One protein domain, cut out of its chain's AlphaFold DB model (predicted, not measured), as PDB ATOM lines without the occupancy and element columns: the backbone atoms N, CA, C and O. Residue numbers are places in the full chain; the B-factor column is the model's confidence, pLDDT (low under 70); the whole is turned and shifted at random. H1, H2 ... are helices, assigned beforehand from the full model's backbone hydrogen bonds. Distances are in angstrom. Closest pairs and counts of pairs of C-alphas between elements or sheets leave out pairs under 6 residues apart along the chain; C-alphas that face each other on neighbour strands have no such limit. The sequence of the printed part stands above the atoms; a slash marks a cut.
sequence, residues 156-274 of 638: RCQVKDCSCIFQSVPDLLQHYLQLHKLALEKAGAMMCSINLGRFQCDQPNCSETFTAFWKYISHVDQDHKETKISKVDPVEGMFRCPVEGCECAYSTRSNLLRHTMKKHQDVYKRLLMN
ATOM      1  N   ARG A 156     -32.459 -48.431 -14.517       86.19
ATOM      2  CA  ARG A 156     -31.710 -47.682 -13.491       86.19
ATOM      3  C   ARG A 156     -30.842 -46.597 -14.127       86.19
ATOM      4  O   ARG A 156     -30.102 -46.858 -15.072       86.19
ATOM      5  N   CYS A 157     -30.903 -45.381 -13.583       88.88
ATOM      6  CA  CYS A 157     -30.092 -44.261 -14.062       88.88
ATOM      7  C   CYS A 157     -28.587 -44.518 -13.849       88.88
ATOM      8  O   CYS A 157     -28.149 -44.769 -12.727       88.88
ATOM      9  N   GLN A 158     -27.791 -44.400 -14.918       86.81
ATOM     10  CA  GLN A 158     -26.335 -44.607 -14.897       86.81
ATOM     11  C   GLN A 158     -25.521 -43.351 -14.500       86.81
ATOM     12  O   GLN A 158     -24.290 -43.406 -14.425       86.81
ATOM     13  N   VAL A 159     -26.152 -42.195 -14.252       84.06
ATOM     14  CA  VAL A 159     -25.423 -40.956 -13.913       84.06
ATOM     15  C   VAL A 159     -24.918 -40.982 -12.463       84.06
ATOM     16  O   VAL A 159     -25.645 -41.293 -11.523       84.06
ATOM     17  N   LYS A 160     -23.649 -40.598 -12.269       78.44
ATOM     18  CA  LYS A 160     -22.969 -40.561 -10.959       78.44
ATOM     19  C   LYS A 160     -23.737 -39.716  -9.928       78.44
ATOM     20  O   LYS A 160     -24.231 -38.640 -10.249       78.44
ATOM     21  N   ASP A 161     -23.770 -40.183  -8.673       73.25
ATOM     22  CA  ASP A 161     -24.561 -39.610  -7.557       73.25
ATOM     23  C   ASP A 161     -26.105 -39.625  -7.791       73.25
ATOM     24  O   ASP A 161     -26.840 -39.142  -6.926       73.25
ATOM     25  N   CYS A 162     -26.615 -40.209  -8.891       82.62
ATOM     26  CA  CYS A 162     -28.041 -40.496  -9.100       82.62
ATOM     27  C   CYS A 162     -28.383 -41.953  -8.740       82.62
ATOM     28  O   CYS A 162     -27.541 -42.845  -8.813       82.62
ATOM     29  N   SER A 163     -29.626 -42.191  -8.319       78.44
ATOM     30  CA  SER A 163     -30.133 -43.518  -7.937       78.44
ATOM     31  C   SER A 163     -31.621 -43.677  -8.267       78.44
ATOM     32  O   SER A 163     -32.368 -44.295  -7.506       78.44
ATOM     33  N   CYS A 164     -32.079 -43.033  -9.343       80.75
ATOM     34  CA  CYS A 164     -33.452 -43.167  -9.821       80.75
ATOM     35  C   CYS A 164     -33.646 -44.499 -10.563       80.75
ATOM     36  O   CYS A 164     -32.737 -44.976 -11.249       80.75
ATOM     37  N   ILE A 165     -34.834 -45.075 -10.391       85.62
ATOM     38  CA  ILE A 165     -35.291 -46.337 -10.976       85.62
ATOM     39  C   ILE A 165     -36.633 -46.038 -11.650       85.62
ATOM     40  O   ILE A 165     -37.424 -45.272 -11.093       85.62
ATOM     41  N   PHE A 166     -36.861 -46.612 -12.825       86.44
ATOM     42  CA  PHE A 166     -38.033 -46.398 -13.670       86.44
ATOM     43  C   PHE A 166     -38.532 -47.735 -14.208       86.44
ATOM     44  O   PHE A 166     -37.733 -48.641 -14.428       86.44
ATOM     45  N   GLN A 167     -39.840 -47.841 -14.430       85.00
ATOM     46  CA  GLN A 167     -40.472 -49.042 -14.989       85.00
ATOM     47  C   GLN A 167     -40.626 -48.956 -16.515       85.00
ATOM     48  O   GLN A 167     -40.815 -49.972 -17.170       85.00
ATOM     49  N   SER A 168     -40.497 -47.755 -17.097       85.12
ATOM     50  CA  SER A 168     -40.532 -47.546 -18.545       85.12
ATOM     51  C   SER A 168     -39.227 -46.944 -19.077       85.12
ATOM     52  O   SER A 168     -38.516 -46.190 -18.402       85.12
ATOM     53  N   VAL A 169     -38.924 -47.282 -20.328       88.06
ATOM     54  CA  VAL A 169     -37.805 -46.727 -21.100       88.06
ATOM     55  C   VAL A 169     -38.019 -45.231 -21.428       88.06
ATOM     56  O   VAL A 169     -37.059 -44.465 -21.271       88.06
ATOM     57  N   PRO A 170     -39.235 -44.767 -21.795       87.75
ATOM     58  CA  PRO A 170     -39.541 -43.342 -21.953       87.75
ATOM     59  C   PRO A 170     -39.314 -42.500 -20.686       87.75
ATOM     60  O   PRO A 170     -38.711 -41.430 -20.779       87.75
ATOM     61  N   ASP A 171     -39.689 -42.984 -19.493       87.81
ATOM     62  CA  ASP A 171     -39.467 -42.249 -18.234       87.81
ATOM     63  C   ASP A 171     -37.973 -42.038 -17.940       87.81
ATOM     64  O   ASP A 171     -37.555 -40.947 -17.536       87.81
ATOM     65  N   LEU A 172     -37.139 -43.064 -18.165       89.12
ATOM     66  CA  LEU A 172     -35.691 -42.947 -17.972       89.12
ATOM     67  C   LEU A 172     -35.061 -41.979 -18.991       89.12
ATOM     68  O   LEU A 172     -34.177 -41.195 -18.632       89.12
ATOM     69  N   LEU A 173     -35.545 -41.972 -20.238       88.69
ATOM     70  CA  LEU A 173     -35.147 -40.970 -21.228       88.69
ATOM     71  C   LEU A 173     -35.535 -39.557 -20.769       88.69
ATOM     72  O   LEU A 173     -34.680 -38.669 -20.727       88.69
ATOM     73  N   GLN A 174     -36.791 -39.347 -20.367       87.25
ATOM     74  CA  GLN A 174     -37.271 -38.056 -19.876       87.25
ATOM     75  C   GLN A 174     -36.456 -37.584 -18.658       87.25
ATOM     76  O   GLN A 174     -36.067 -36.417 -18.581       87.25
ATOM     77  N   HIS A 175     -36.096 -38.494 -17.750       87.69
ATOM     78  CA  HIS A 175     -35.198 -38.229 -16.629       87.69
ATOM     79  C   HIS A 175     -33.800 -37.762 -17.071       87.69
ATOM     80  O   HIS A 175     -33.292 -36.768 -16.539       87.69
ATOM     81  N   TYR A 176     -33.173 -38.425 -18.049       86.56
ATOM     82  CA  TYR A 176     -31.870 -38.006 -18.576       86.56
ATOM     83  C   TYR A 176     -31.914 -36.610 -19.220       86.56
ATOM     84  O   TYR A 176     -31.007 -35.802 -18.994       86.56
ATOM     85  N   LEU A 177     -32.976 -36.307 -19.968       86.94
ATOM     86  CA  LEU A 177     -33.145 -35.024 -20.656       86.94
ATOM     87  C   LEU A 177     -33.496 -33.882 -19.686       86.94
ATOM     88  O   LEU A 177     -32.906 -32.809 -19.768       86.94
ATOM     89  N   GLN A 178     -34.403 -34.099 -18.728       82.69
ATOM     90  CA  GLN A 178     -34.865 -33.047 -17.813       82.69
ATOM     91  C   GLN A 178     -33.967 -32.880 -16.579       82.69
ATOM     92  O   GLN A 178     -33.495 -31.779 -16.291       82.69
ATOM     93  N   LEU A 179     -33.722 -33.957 -15.820       81.81
ATOM     94  CA  LEU A 179     -33.022 -33.885 -14.527       81.81
ATOM     95  C   LEU A 179     -31.502 -33.833 -14.678       81.81
ATOM     96  O   LEU A 179     -30.836 -33.174 -13.876       81.81
ATOM     97  N   HIS A 180     -30.957 -34.472 -15.713       82.56
ATOM     98  CA  HIS A 180     -29.522 -34.445 -16.008       82.56
ATOM     99  C   HIS A 180     -29.126 -33.503 -17.153       82.56
ATOM    100  O   HIS A 180     -27.928 -33.316 -17.367       82.56
ATOM    101  N   LYS A 181     -30.092 -32.866 -17.840       82.88
ATOM    102  CA  LYS A 181     -29.865 -31.962 -18.986       82.88
ATOM    103  C   LYS A 181     -28.948 -32.567 -20.062       82.88
ATOM    104  O   LYS A 181     -28.146 -31.858 -20.674       82.88
ATOM    105  N   LEU A 182     -29.004 -33.885 -20.259       83.31
ATOM    106  CA  LEU A 182     -28.204 -34.540 -21.287       83.31
ATOM    107  C   LEU A 182     -28.764 -34.190 -22.670       83.31
ATOM    108  O   LEU A 182     -29.974 -34.165 -22.868       83.31
ATOM    109  N   ALA A 183     -27.880 -33.949 -23.639       86.38
ATOM    110  CA  ALA A 183     -28.274 -33.921 -25.045       86.38
ATOM    111  C   ALA A 183     -28.783 -35.310 -25.467       86.38
ATOM    112  O   ALA A 183     -28.297 -36.316 -24.942       86.38
ATOM    113  N   LEU A 184     -29.703 -35.375 -26.435       87.38
ATOM    114  CA  LEU A 184     -30.342 -36.628 -26.861       87.38
ATOM    115  C   LEU A 184     -29.328 -37.704 -27.290       87.38
ATOM    116  O   LEU A 184     -29.494 -38.863 -26.936       87.38
ATOM    117  N   GLU A 185     -28.224 -37.317 -27.933       86.50
ATOM    118  CA  GLU A 185     -27.089 -38.199 -28.257       86.50
ATOM    119  C   GLU A 185     -26.453 -38.845 -27.014       86.50
ATOM    120  O   GLU A 185     -26.171 -40.041 -26.991       86.50
ATOM    121  N   LYS A 186     -26.244 -38.054 -25.952       85.00
ATOM    122  CA  LYS A 186     -25.625 -38.507 -24.696       85.00
ATOM    123  C   LYS A 186     -26.598 -39.325 -23.857       85.00
ATOM    124  O   LYS A 186     -26.174 -40.288 -23.229       85.00
ATOM    125  N   ALA A 187     -27.884 -38.973 -23.866       86.88
ATOM    126  CA  ALA A 187     -28.930 -39.818 -23.301       86.88
ATOM    127  C   ALA A 187     -28.994 -41.156 -24.057       86.88
ATOM    128  O   ALA A 187     -28.921 -42.205 -23.430       86.88
ATOM    129  N   GLY A 188     -29.006 -41.132 -25.393       86.62
ATOM    130  CA  GLY A 188     -29.032 -42.320 -26.243       86.62
ATOM    131  C   GLY A 188     -27.834 -43.243 -26.044       86.62
ATOM    132  O   GLY A 188     -28.025 -44.441 -25.872       86.62
ATOM    133  N   ALA A 189     -26.614 -42.711 -25.942       87.75
ATOM    134  CA  ALA A 189     -25.434 -43.511 -25.599       87.75
ATOM    135  C   ALA A 189     -25.565 -44.217 -24.230       87.75
ATOM    136  O   ALA A 189     -25.149 -45.364 -24.089       87.75
ATOM    137  N   MET A 190     -26.191 -43.556 -23.248       86.50
ATOM    138  CA  MET A 190     -26.455 -44.087 -21.898       86.50
ATOM    139  C   MET A 190     -27.712 -44.976 -21.814       86.50
ATOM    140  O   MET A 190     -27.961 -45.583 -20.775       86.50
ATOM    141  N   MET A 191     -28.516 -45.033 -22.882       85.00
ATOM    142  CA  MET A 191     -29.662 -45.937 -23.041       85.00
ATOM    143  C   MET A 191     -29.269 -47.179 -23.851       85.00
ATOM    144  O   MET A 191     -29.682 -48.280 -23.516       85.00
ATOM    145  N   CYS A 192     -28.402 -47.035 -24.858       86.69
ATOM    146  CA  CYS A 192     -27.800 -48.148 -25.599       86.69
ATOM    147  C   CYS A 192     -26.798 -48.970 -24.766       86.69
ATOM    148  O   CYS A 192     -26.474 -50.088 -25.154       86.69
ATOM    149  N   SER A 193     -26.317 -48.451 -23.630       82.56
ATOM    150  CA  SER A 193     -25.546 -49.208 -22.630       82.56
ATOM    151  C   SER A 193     -26.424 -49.960 -21.614       82.56
ATOM    152  O   SER A 193     -25.896 -50.543 -20.665       82.56
ATOM    153  N   ILE A 194     -27.753 -49.922 -21.767       85.25
ATOM    154  CA  ILE A 194     -28.733 -50.628 -20.934       85.25
ATOM    155  C   ILE A 194     -29.433 -51.676 -21.803       85.25
ATOM    156  O   ILE A 194     -29.790 -51.415 -22.950       85.25
ATOM    157  N   ASN A 195     -29.684 -52.859 -21.241       82.38
ATOM    158  CA  ASN A 195     -30.568 -53.841 -21.862       82.38
ATOM    159  C   ASN A 195     -32.020 -53.360 -21.699       82.38
ATOM    160  O   ASN A 195     -32.630 -53.582 -20.657       82.38
ATOM    161  N   LEU A 196     -32.546 -52.662 -22.709       81.06
ATOM    162  CA  LEU A 196     -33.878 -52.037 -22.674       81.06
ATOM    163  C   LEU A 196     -35.054 -53.028 -22.811       81.06
ATOM    164  O   LEU A 196     -36.203 -52.617 -22.690       81.06
ATOM    165  N   GLY A 197     -34.779 -54.312 -23.068       82.62
ATOM    166  CA  GLY A 197     -35.806 -55.335 -23.299       82.62
ATOM    167  C   GLY A 197     -36.643 -55.063 -24.555       82.62
ATOM    168  O   GLY A 197     -36.169 -54.440 -25.506       82.62
ATOM    169  N   ARG A 198     -37.896 -55.531 -24.551       85.00
ATOM    170  CA  ARG A 198     -38.971 -54.963 -25.377       85.00
ATOM    171  C   ARG A 198     -39.684 -53.896 -24.549       85.00
ATOM    172  O   ARG A 198     -39.963 -54.129 -23.379       85.00
ATOM    173  N   PHE A 199     -39.995 -52.755 -25.153       85.56
ATOM    174  CA  PHE A 199     -40.755 -51.678 -24.514       85.56
ATOM    175  C   PHE A 199     -41.713 -51.020 -25.514       85.56
ATOM    176  O   PHE A 199     -41.452 -51.030 -26.718       85.56
ATOM    177  N   GLN A 200     -42.825 -50.471 -25.024       87.31
ATOM    178  CA  GLN A 200     -43.847 -49.796 -25.838       87.31
ATOM    179  C   GLN A 200     -43.567 -48.291 -25.986       87.31
ATOM    180  O   GLN A 200     -42.777 -47.717 -25.230       87.31
ATOM    181  N   CYS A 201     -44.219 -47.657 -26.962       88.38
ATOM    182  CA  CYS A 201     -44.296 -46.199 -27.063       88.38
ATOM    183  C   CYS A 201     -45.074 -45.588 -25.873       88.38
ATOM    184  O   CYS A 201     -45.939 -46.240 -25.294       88.38
ATOM    185  N   ASP A 202     -44.780 -44.338 -25.503       83.44
ATOM    186  CA  ASP A 202     -45.473 -43.600 -24.432       83.44
ATOM    187  C   ASP A 202     -46.685 -42.782 -24.919       83.44
ATOM    188  O   ASP A 202     -47.405 -42.196 -24.107       83.44
ATOM    189  N   GLN A 203     -46.910 -42.711 -26.233       81.31
ATOM    190  CA  GLN A 203     -47.951 -41.868 -26.817       81.31
ATOM    191  C   GLN A 203     -49.331 -42.548 -26.806       81.31
ATOM    192  O   GLN A 203     -49.445 -43.733 -27.134       81.31
ATOM    193  N   PRO A 204     -50.414 -41.813 -26.479       72.50
ATOM    194  CA  PRO A 204     -51.757 -42.378 -26.452       72.50
ATOM    195  C   PRO A 204     -52.163 -42.891 -27.839       72.50
ATOM    196  O   PRO A 204     -52.008 -42.196 -28.841       72.50
ATOM    197  N   ASN A 205     -52.733 -44.098 -27.868       71.06
ATOM    198  CA  ASN A 205     -53.112 -44.851 -29.070       71.06
ATOM    199  C   ASN A 205     -51.943 -45.378 -29.931       71.06
ATOM    200  O   ASN A 205     -52.199 -45.859 -31.033       71.06
ATOM    201  N   CYS A 206     -50.694 -45.351 -29.449       85.75
ATOM    202  CA  CYS A 206     -49.598 -46.099 -30.070       85.75
ATOM    203  C   CYS A 206     -49.327 -47.413 -29.321       85.75
ATOM    204  O   CYS A 206     -49.183 -47.422 -28.102       85.75
ATOM    205  N   SER A 207     -49.240 -48.523 -30.058       84.12
ATOM    206  CA  SER A 207     -48.962 -49.869 -29.534       84.12
ATOM    207  C   SER A 207     -47.654 -50.478 -30.061       84.12
ATOM    208  O   SER A 207     -47.378 -51.655 -29.819       84.12
ATOM    209  N   GLU A 208     -46.829 -49.703 -30.776       86.50
ATOM    210  CA  GLU A 208     -45.563 -50.207 -31.314       86.50
ATOM    211  C   GLU A 208     -44.571 -50.585 -30.203       86.50
ATOM    212  O   GLU A 208     -44.425 -49.883 -29.198       86.50
ATOM    213  N   THR A 209     -43.868 -51.708 -30.406       88.19
ATOM    214  CA  THR A 209     -42.842 -52.211 -29.481       88.19
ATOM    215  C   THR A 209     -41.451 -52.153 -30.092       88.19
ATOM    216  O   THR A 209     -41.210 -52.592 -31.218       88.19
ATOM    217  N   PHE A 210     -40.495 -51.671 -29.303       88.06
ATOM    218  CA  PHE A 210     -39.113 -51.470 -29.712       88.06
ATOM    219  C   PHE A 210     -38.163 -52.283 -28.835       88.06
ATOM    220  O   PHE A 210     -38.381 -52.456 -27.640       88.06
ATOM    221  N   THR A 211     -37.076 -52.761 -29.441       86.25
ATOM    222  CA  THR A 211     -35.933 -53.384 -28.744       86.25
ATOM    223  C   THR A 211     -34.673 -52.519 -28.774       86.25
ATOM    224  O   THR A 211     -33.659 -52.855 -28.168       86.25
ATOM    225  N   ALA A 212     -34.709 -51.397 -29.499       86.88
ATOM    226  CA  ALA A 212     -33.558 -50.538 -29.735       86.88
ATOM    227  C   ALA A 212     -33.950 -49.066 -29.588       86.88
ATOM    228  O   ALA A 212     -34.843 -48.585 -30.285       86.88
ATOM    229  N   PHE A 213     -33.222 -48.348 -28.728       88.69
ATOM    230  CA  PHE A 213     -33.456 -46.939 -28.401       88.69
ATOM    231  C   PHE A 213     -33.691 -46.056 -29.638       88.69
ATOM    232  O   PHE A 213     -34.713 -45.387 -29.741       88.69
ATOM    233  N   TRP A 214     -32.780 -46.096 -30.614       88.94
ATOM    234  CA  TRP A 214     -32.857 -45.236 -31.797       88.94
ATOM    235  C   TRP A 214     -34.025 -45.557 -32.738       88.94
ATOM    236  O   TRP A 214     -34.458 -44.664 -33.459       88.94
ATOM    237  N   LYS A 215     -34.580 -46.780 -32.708       89.00
ATOM    238  CA  LYS A 215     -35.810 -47.095 -33.456       89.00
ATOM    239  C   LYS A 215     -37.017 -46.394 -32.833       89.00
ATOM    240  O   LYS A 215     -37.761 -45.747 -33.555       89.00
ATOM    241  N   TYR A 216     -37.133 -46.439 -31.505       88.31
ATOM    242  CA  TYR A 216     -38.160 -45.703 -30.763       88.31
ATOM    243  C   TYR A 216     -38.064 -44.184 -30.984       88.31
ATOM    244  O   TYR A 216     -39.065 -43.558 -31.313       88.31
ATOM    245  N   ILE A 217     -36.863 -43.590 -30.896       88.19
ATOM    246  CA  ILE A 217     -36.676 -42.157 -31.201       88.19
ATOM    247  C   ILE A 217     -37.107 -41.838 -32.637       88.19
ATOM    248  O   ILE A 217     -37.843 -40.881 -32.856       88.19
ATOM    249  N   SER A 218     -36.688 -42.659 -33.608       86.81
ATOM    250  CA  SER A 218     -37.051 -42.477 -35.016       86.81
ATOM    251  C   SER A 218     -38.558 -42.576 -35.256       86.81
ATOM    252  O   SER A 218     -39.064 -41.847 -36.099       86.81
ATOM    253  N   HIS A 219     -39.261 -43.452 -34.536       88.50
ATOM    254  CA  HIS A 219     -40.718 -43.555 -34.560       88.50
ATOM    255  C   HIS A 219     -41.378 -42.308 -33.952       88.50
ATOM    256  O   HIS A 219     -42.184 -41.667 -34.616       88.50
ATOM    257  N   VAL A 220     -40.985 -41.870 -32.749       85.31
ATOM    258  CA  VAL A 220     -41.583 -40.671 -32.126       85.31
ATOM    259  C   VAL A 220     -41.349 -39.413 -32.981       85.31
ATOM    260  O   VAL A 220     -42.281 -38.639 -33.194       85.31
ATOM    261  N   ASP A 221     -40.158 -39.231 -33.560       84.00
ATOM    262  CA  ASP A 221     -39.880 -38.108 -34.470       84.00
ATOM    263  C   ASP A 221     -40.611 -38.215 -35.834       84.00
ATOM    264  O   ASP A 221     -40.763 -37.198 -36.520       84.00
ATOM    265  N   GLN A 222     -41.081 -39.402 -36.247       82.69
ATOM    266  CA  GLN A 222     -41.797 -39.618 -37.516       82.69
ATOM    267  C   GLN A 222     -43.319 -39.650 -37.356       82.69
ATOM    268  O   GLN A 222     -44.010 -38.965 -38.105       82.69
ATOM    269  N   ASP A 223     -43.856 -40.371 -36.385       77.56
ATOM    270  CA  ASP A 223     -45.295 -40.624 -36.246       77.56
ATOM    271  C   ASP A 223     -45.934 -39.724 -35.180       77.56
ATOM    272  O   ASP A 223     -47.125 -39.419 -35.229       77.56
ATOM    273  N   HIS A 224     -45.117 -39.186 -34.270       80.56
ATOM    274  CA  HIS A 224     -45.536 -38.329 -33.161       80.56
ATOM    275  C   HIS A 224     -44.828 -36.961 -33.196       80.56
ATOM    276  O   HIS A 224     -44.434 -36.415 -32.169       80.56
ATOM    277  N   LYS A 225     -44.724 -36.370 -34.401       62.09
ATOM    278  CA  LYS A 225     -44.004 -35.118 -34.765       62.09
ATOM    279  C   LYS A 225     -44.268 -33.871 -33.890       62.09
ATOM    280  O   LYS A 225     -43.544 -32.868 -34.012       62.09
ATOM    281  N   GLU A 226     -45.309 -33.896 -33.064       54.25
ATOM    282  CA  GLU A 226     -45.642 -32.860 -32.078       54.25
ATOM    283  C   GLU A 226     -44.904 -33.081 -30.746       54.25
ATOM    284  O   GLU A 226     -44.362 -32.125 -30.185       54.25
ATOM    285  N   THR A 227     -44.758 -34.336 -30.305       59.53
ATOM    286  CA  THR A 227     -44.016 -34.756 -29.105       59.53
ATOM    287  C   THR A 227     -42.509 -34.767 -29.364       59.53
ATOM    288  O   THR A 227     -41.815 -35.778 -29.287       59.53
ATOM    289  N   LYS A 228     -41.960 -33.586 -29.662       56.62
ATOM    290  CA  LYS A 228     -40.518 -33.396 -29.833       56.62
ATOM    291  C   LYS A 228     -39.806 -33.602 -28.502       56.62
ATOM    292  O   LYS A 228     -39.707 -32.684 -27.690       56.62
ATOM    293  N   ILE A 229     -39.239 -34.795 -28.332       59.38
ATOM    294  CA  ILE A 229     -38.430 -35.240 -27.185       59.38
ATOM    295  C   ILE A 229     -37.364 -34.193 -26.789       59.38
ATOM    296  O   ILE A 229     -37.087 -33.978 -25.611       59.38
ATOM    297  N   SER A 230     -36.802 -33.482 -27.772       50.81
ATOM    298  CA  SER A 230     -35.806 -32.414 -27.594       50.81
ATOM    299  C   SER A 230     -36.351 -31.063 -27.095       50.81
ATOM    300  O   SER A 230     -35.557 -30.165 -26.811       50.81
ATOM    301  N   LYS A 231     -37.676 -30.886 -27.000       42.06
ATOM    302  CA  LYS A 231     -38.358 -29.622 -26.663       42.06
ATOM    303  C   LYS A 231     -39.496 -29.785 -25.647       42.06
ATOM    304  O   LYS A 231     -40.493 -29.070 -25.720       42.06
ATOM    305  N   VAL A 232     -39.338 -30.666 -24.659       45.00
ATOM    306  CA  VAL A 232     -40.174 -30.578 -23.452       45.00
ATOM    307  C   VAL A 232     -39.763 -29.322 -22.680       45.00
ATOM    308  O   VAL A 232     -38.662 -29.259 -22.127       45.00
ATOM    309  N   ASP A 233     -40.633 -28.311 -22.691       41.06
ATOM    310  CA  ASP A 233     -40.431 -27.033 -21.997       41.06
ATOM    311  C   ASP A 233     -40.170 -27.288 -20.490       41.06
ATOM    312  O   ASP A 233     -40.755 -28.229 -19.938       41.06
ATOM    313  N   PRO A 234     -39.279 -26.547 -19.793       46.84
ATOM    314  CA  PRO A 234     -38.795 -26.948 -18.472       46.84
ATOM    315  C   PRO A 234     -39.908 -27.052 -17.423       46.84
ATOM    316  O   PRO A 234     -40.314 -26.045 -16.843       46.84
ATOM    317  N   VAL A 235     -40.342 -28.289 -17.142       50.28
ATOM    318  CA  VAL A 235     -41.462 -28.630 -16.249       50.28
ATOM    319  C   VAL A 235     -41.437 -27.768 -14.986       50.28
ATOM    320  O   VAL A 235     -40.484 -27.831 -14.195       50.28
ATOM    321  N   GLU A 236     -42.488 -26.960 -14.796       47.62
ATOM    322  CA  GLU A 236     -42.574 -25.929 -13.753       47.62
ATOM    323  C   GLU A 236     -42.822 -26.541 -12.358       47.62
ATOM    324  O   GLU A 236     -43.866 -26.412 -11.723       47.62
ATOM    325  N   GLY A 237     -41.807 -27.265 -11.889       60.25
ATOM    326  CA  GLY A 237     -41.782 -28.025 -10.643       60.25
ATOM    327  C   GLY A 237     -40.377 -28.463 -10.207       60.25
ATOM    328  O   GLY A 237     -40.217 -28.956  -9.091       60.25
ATOM    329  N   MET A 238     -39.336 -28.265 -11.028       74.00
ATOM    330  CA  MET A 238     -37.958 -28.623 -10.666       74.00
ATOM    331  C   MET A 238     -37.373 -27.710  -9.571       74.00
ATOM    332  O   MET A 238     -37.099 -26.527  -9.782       74.00
ATOM    333  N   PHE A 239     -37.078 -28.287  -8.408       79.75
ATOM    334  CA  PHE A 239     -36.458 -27.611  -7.270       79.75
ATOM    335  C   PHE A 239     -34.936 -27.490  -7.464       79.75
ATOM    336  O   PHE A 239     -34.194 -28.447  -7.234       79.75
ATOM    337  N   ARG A 240     -34.468 -26.309  -7.885       85.50
ATOM    338  CA  ARG A 240     -33.039 -25.985  -8.088       85.50
ATOM    339  C   ARG A 240     -32.337 -25.626  -6.773       85.50
ATOM    340  O   ARG A 240     -32.971 -25.098  -5.858       85.50
ATOM    341  N   CYS A 241     -31.033 -25.883  -6.676       87.12
ATOM    342  CA  CYS A 241     -30.233 -25.458  -5.529       87.12
ATOM    343  C   CYS A 241     -30.063 -23.924  -5.496       87.12
ATOM    344  O   CYS A 241     -29.664 -23.345  -6.503       87.12
ATOM    345  N   PRO A 242     -30.339 -23.241  -4.367       80.62
ATOM    346  CA  PRO A 242     -30.192 -21.790  -4.239       80.62
ATOM    347  C   PRO A 242     -28.780 -21.391  -3.765       80.62
ATOM    348  O   PRO A 242     -28.635 -20.495  -2.935       80.62
ATOM    349  N   VAL A 243     -27.746 -22.119  -4.195       81.00
ATOM    350  CA  VAL A 243     -26.352 -21.871  -3.801       81.00
ATOM    351  C   VAL A 243     -25.543 -21.570  -5.051       81.00
ATOM    352  O   VAL A 243     -25.498 -22.389  -5.967       81.00
ATOM    353  N   GLU A 244     -24.898 -20.404  -5.065       75.94
ATOM    354  CA  GLU A 244     -24.054 -19.954  -6.173       75.94
ATOM    355  C   GLU A 244     -23.018 -21.023  -6.553       75.94
ATOM    356  O   GLU A 244     -22.347 -21.594  -5.690       75.94
ATOM    357  N   GLY A 245     -22.917 -21.319  -7.851       73.94
ATOM    358  CA  GLY A 245     -22.068 -22.395  -8.373       73.94
ATOM    359  C   GLY A 245     -22.640 -23.817  -8.242       73.94
ATOM    360  O   GLY A 245     -21.925 -24.771  -8.543       73.94
ATOM    361  N   CYS A 246     -23.899 -24.001  -7.822       82.31
ATOM    362  CA  CYS A 246     -24.556 -25.311  -7.809       82.31
ATOM    363  C   CYS A 246     -25.804 -25.375  -8.703       82.31
ATOM    364  O   CYS A 246     -26.904 -24.997  -8.309       82.31
ATOM    365  N   GLU A 247     -25.654 -25.960  -9.891       80.38
ATOM    366  CA  GLU A 247     -26.749 -26.108 -10.862       80.38
ATOM    367  C   GLU A 247     -27.707 -27.285 -10.598       80.38
ATOM    368  O   GLU A 247     -28.616 -27.533 -11.395       80.38
ATOM    369  N   CYS A 248     -27.521 -28.039  -9.510       79.31
ATOM    370  CA  CYS A 248     -28.295 -29.252  -9.248       79.31
ATOM    371  C   CYS A 248     -29.800 -28.957  -9.104       79.31
ATOM    372  O   CYS A 248     -30.217 -28.165  -8.254       79.31
ATOM    373  N   ALA A 249     -30.617 -29.644  -9.907       83.19
ATOM    374  CA  ALA A 249     -32.073 -29.551  -9.905       83.19
ATOM    375  C   ALA A 249     -32.710 -30.904  -9.561       83.19
ATOM    376  O   ALA A 249     -32.178 -31.957  -9.907       83.19
ATOM    377  N   TYR A 250     -33.848 -30.873  -8.866       85.81
ATOM    378  CA  TYR A 250     -34.491 -32.065  -8.314       85.81
ATOM    379  C   TYR A 250     -36.002 -32.063  -8.537       85.81
ATOM    380  O   TYR A 250     -36.661 -31.048  -8.332       85.81
ATOM    381  N   SER A 251     -36.570 -33.226  -8.857       81.69
ATOM    382  CA  SER A 251     -38.020 -33.424  -9.013       81.69
ATOM    383  C   SER A 251     -38.817 -33.203  -7.722       81.69
ATOM    384  O   SER A 251     -40.012 -32.936  -7.767       81.69
ATOM    385  N   THR A 252     -38.174 -33.290  -6.550       82.69
ATOM    386  CA  THR A 252     -38.834 -33.061  -5.258       82.69
ATOM    387  C   THR A 252     -38.012 -32.173  -4.332       82.69
ATOM    388  O   THR A 252     -36.781 -32.252  -4.258       82.69
ATOM    389  N   ARG A 253     -38.720 -31.375  -3.526       81.19
ATOM    390  CA  ARG A 253     -38.127 -30.531  -2.479       81.19
ATOM    391  C   ARG A 253     -37.361 -31.343  -1.427       81.19
ATOM    392  O   ARG A 253     -36.398 -30.839  -0.857       81.19
ATOM    393  N   SER A 254     -37.754 -32.596  -1.197       83.12
ATOM    394  CA  SER A 254     -37.067 -33.539  -0.303       83.12
ATOM    395  C   SER A 254     -35.694 -33.955  -0.838       83.12
ATOM    396  O   SER A 254     -34.738 -34.052  -0.068       83.12
ATOM    397  N   ASN A 255     -35.572 -34.149  -2.155       85.19
ATOM    398  CA  ASN A 255     -34.297 -34.468  -2.796       85.19
ATOM    399  C   ASN A 255     -33.366 -33.248  -2.817       85.19
ATOM    400  O   ASN A 255     -32.199 -33.386  -2.448       85.19
ATOM    401  N   LEU A 256     -33.897 -32.047  -3.089       87.81
ATOM    402  CA  LEU A 256     -33.148 -30.799  -2.894       87.81
ATOM    403  C   LEU A 256     -32.673 -30.642  -1.440       87.81
ATOM    404  O   LEU A 256     -31.503 -30.353  -1.213       87.81
ATOM    405  N   LEU A 257     -33.532 -30.887  -0.445       86.06
ATOM    406  CA  LEU A 257     -33.148 -30.791   0.967       86.06
ATOM    407  C   LEU A 257     -32.005 -31.760   1.313       86.06
ATOM    408  O   LEU A 257     -31.026 -31.354   1.939       86.06
ATOM    409  N   ARG A 258     -32.086 -33.015   0.850       88.94
ATOM    410  CA  ARG A 258     -31.031 -34.030   1.018       88.94
ATOM    411  C   ARG A 258     -29.716 -33.600   0.358       88.94
ATOM    412  O   ARG A 258     -28.650 -33.777   0.948       88.94
ATOM    413  N   HIS A 259     -29.786 -32.999  -0.828       90.12
ATOM    414  CA  HIS A 259     -28.640 -32.402  -1.506       90.12
ATOM    415  C   HIS A 259     -28.033 -31.246  -0.693       90.12
ATOM    416  O   HIS A 259     -26.837 -31.284  -0.401       90.12
ATOM    417  N   THR A 260     -28.835 -30.269  -0.247       87.69
ATOM    418  CA  THR A 260     -28.354 -29.140   0.568       87.69
ATOM    419  C   THR A 260     -27.707 -29.635   1.866       87.69
ATOM    420  O   THR A 260     -26.666 -29.121   2.260       87.69
ATOM    421  N   MET A 261     -28.242 -30.692   2.489       85.31
ATOM    422  CA  MET A 261     -27.637 -31.341   3.661       85.31
ATOM    423  C   MET A 261     -26.284 -32.019   3.370       85.31
ATOM    424  O   MET A 261     -25.397 -31.958   4.221       85.31
ATOM    425  N   LYS A 262     -26.116 -32.672   2.206       87.50
ATOM    426  CA  LYS A 262     -24.906 -33.446   1.841       87.50
ATOM    427  C   LYS A 262     -23.792 -32.573   1.243       87.50
ATOM    428  O   LYS A 262     -22.639 -32.736   1.621       87.50
ATOM    429  N   LYS A 263     -24.122 -31.689   0.294       82.44
ATOM    430  CA  LYS A 263     -23.156 -30.907  -0.510       82.44
ATOM    431  C   LYS A 263     -22.978 -29.466  -0.006       82.44
ATOM    432  O   LYS A 263     -21.901 -28.907  -0.160       82.44
ATOM    433  N   HIS A 264     -23.988 -28.886   0.651       87.19
ATOM    434  CA  HIS A 264     -23.959 -27.508   1.169       87.19
ATOM    435  C   HIS A 264     -24.234 -27.458   2.675       87.19
ATOM    436  O   HIS A 264     -25.038 -26.653   3.154       87.19
ATOM    437  N   GLN A 265     -23.564 -28.335   3.431       81.00
ATOM    438  CA  GLN A 265     -23.848 -28.562   4.848       81.00
ATOM    439  C   GLN A 265     -23.829 -27.264   5.678       81.00
ATOM    440  O   GLN A 265     -24.622 -27.126   6.604       81.00
ATOM    441  N   ASP A 266     -22.984 -26.286   5.337       77.94
ATOM    442  CA  ASP A 266     -22.904 -25.001   6.044       77.94
ATOM    443  C   ASP A 266     -24.015 -24.010   5.670       77.94
ATOM    444  O   ASP A 266     -24.457 -23.237   6.521       77.94
ATOM    445  N   VAL A 267     -24.553 -24.088   4.448       78.81
ATOM    446  CA  VAL A 267     -25.791 -23.383   4.074       78.81
ATOM    447  C   VAL A 267     -26.975 -24.016   4.804       78.81
ATOM    448  O   VAL A 267     -27.783 -23.302   5.390       78.81
ATOM    449  N   TYR A 268     -27.037 -25.351   4.871       81.44
ATOM    450  CA  TYR A 268     -28.054 -26.061   5.651       81.44
ATOM    451  C   TYR A 268     -27.988 -25.713   7.152       81.44
ATOM    452  O   TYR A 268     -29.013 -25.373   7.743       81.44
ATOM    453  N   LYS A 269     -26.791 -25.692   7.762       75.44
ATOM    454  CA  LYS A 269     -26.585 -25.200   9.139       75.44
ATOM    455  C   LYS A 269     -27.076 -23.756   9.289       75.44
ATOM    456  O   LYS A 269     -27.804 -23.470  10.233       75.44
ATOM    457  N   ARG A 270     -26.737 -22.852   8.360       76.81
ATOM    458  CA  ARG A 270     -27.175 -21.443   8.394       76.81
ATOM    459  C   ARG A 270     -28.703 -21.309   8.332       76.81
ATOM    460  O   ARG A 270     -29.272 -20.549   9.111       76.81
ATOM    461  N   LEU A 271     -29.363 -22.089   7.473       72.88
ATOM    462  CA  LEU A 271     -30.827 -22.142   7.350       72.88
ATOM    463  C   LEU A 271     -31.511 -22.702   8.611       72.88
ATOM    464  O   LEU A 271     -32.586 -22.229   8.974       72.88
ATOM    465  N   LEU A 272     -30.893 -23.669   9.300       69.06
ATOM    466  CA  LEU A 272     -31.378 -24.162  10.595       69.06
ATOM    467  C   LEU A 272     -31.214 -23.134  11.726       69.06
ATOM    468  O   LEU A 272     -32.079 -23.056  12.596       69.06
ATOM    469  N   MET A 273     -30.121 -22.363  11.730       62.50
ATOM    470  CA  MET A 273     -29.819 -21.411  12.808       62.50
ATOM    471  C   MET A 273     -30.601 -20.095  12.689       62.50
ATOM    472  O   MET A 273     -31.071 -19.593  13.710       62.50
ATOM    473  N   ASN A 274     -30.837 -19.582  11.469       51.09
ATOM    474  CA  ASN A 274     -31.557 -18.315  11.252       51.09
ATOM    475  C   ASN A 274     -32.886 -18.469  10.460       51.09
ATOM    476  O   ASN A 274     -33.009 -17.912   9.368       51.09
TER     477      ASN A 274
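This is residues 156 to 274 of the 638 residues of the protein "Zinc finger protein 292-like" of Labeo rohita (UniProt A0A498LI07). The model shows two lobes set end to end: the larger holds H3 together with H1 and H2, which form a helical hairpin, and the smaller holds H4 and H5, joined by a tight link into a corner. A long stretch without a named helix, residues 224 to 252, leads from H3 at the far end of the larger lobe past its other parts to the smaller lobe, where residues 239 to 240 pair with residues 249 to 250 ahead of H4. The printed part has 119 residues with five named helices, in the order H1, H2, H3, H4, H5, and no named strand; the class is all helix, though under half of the residues, 50 of the 119, are in named elements. The whole is loose, with a radius of gyration of the C-alphas of 17.1 A, and spans 55 by 28 by 22 A, only just elongated.

H3 and H4 are the longest helices by residues, with 11 each. H3 is residues 213 to 223, 15.5 A long, and begins with C-alpha 213 at (-33.456, -46.939, -28.401). H2 is residues 184 to 192, 11.9 A. H1 is residues 169 to 178, 14.4 A, beginning at C-alpha 169 (-37.805, -46.727, -21.100). H4 is residues 253 to 263, 15.1 A, and H5 is residues 265 to 273, 12.3 A, ending at C-alpha 273 (-29.819, -21.411, 12.808).

H3 touches H2, with the C-alphas of Cys 192 and Phe 213 the closest at 6.4 A; they run opposite ways at a steep tilt of 48 degrees. H2 touches H1, closest at the C-alphas of Tyr 176 and Ala 187, 5.9 A apart. These two form a helical hairpin, opposite ways at a tilt of 38 degrees, only just steep. H1 and H3 are near each other, with 6 pairs of C-alphas within 10 A. Residues 199 to 200 pair with residues 209 to 210, antiparallel, and so do residues 239 to 240 with residues 249 to 250. H3 and H4 are apart, and H4 and H5 are each apart from H1 and H2. H4 and H5 only just touch, only at the corner by their link, with 3 pairs of C-alphas within 8 A; the closest are those of Met 261 and Tyr 268, 5.7 A. In H1, H2, H3, H4 and H5 every O i to N i+4 pair is within hydrogen-bond range.

The two C-alphas farthest apart are those of Glu 208 and Asn 274, 55.0 A. The printed part has no cut. The links H2 to H3, 20 residues, and H3 to H4, 29 residues, are long. The mean pLDDT of the printed part is 79.8, and residues 225 to 237 and 272 to 274 are under 70.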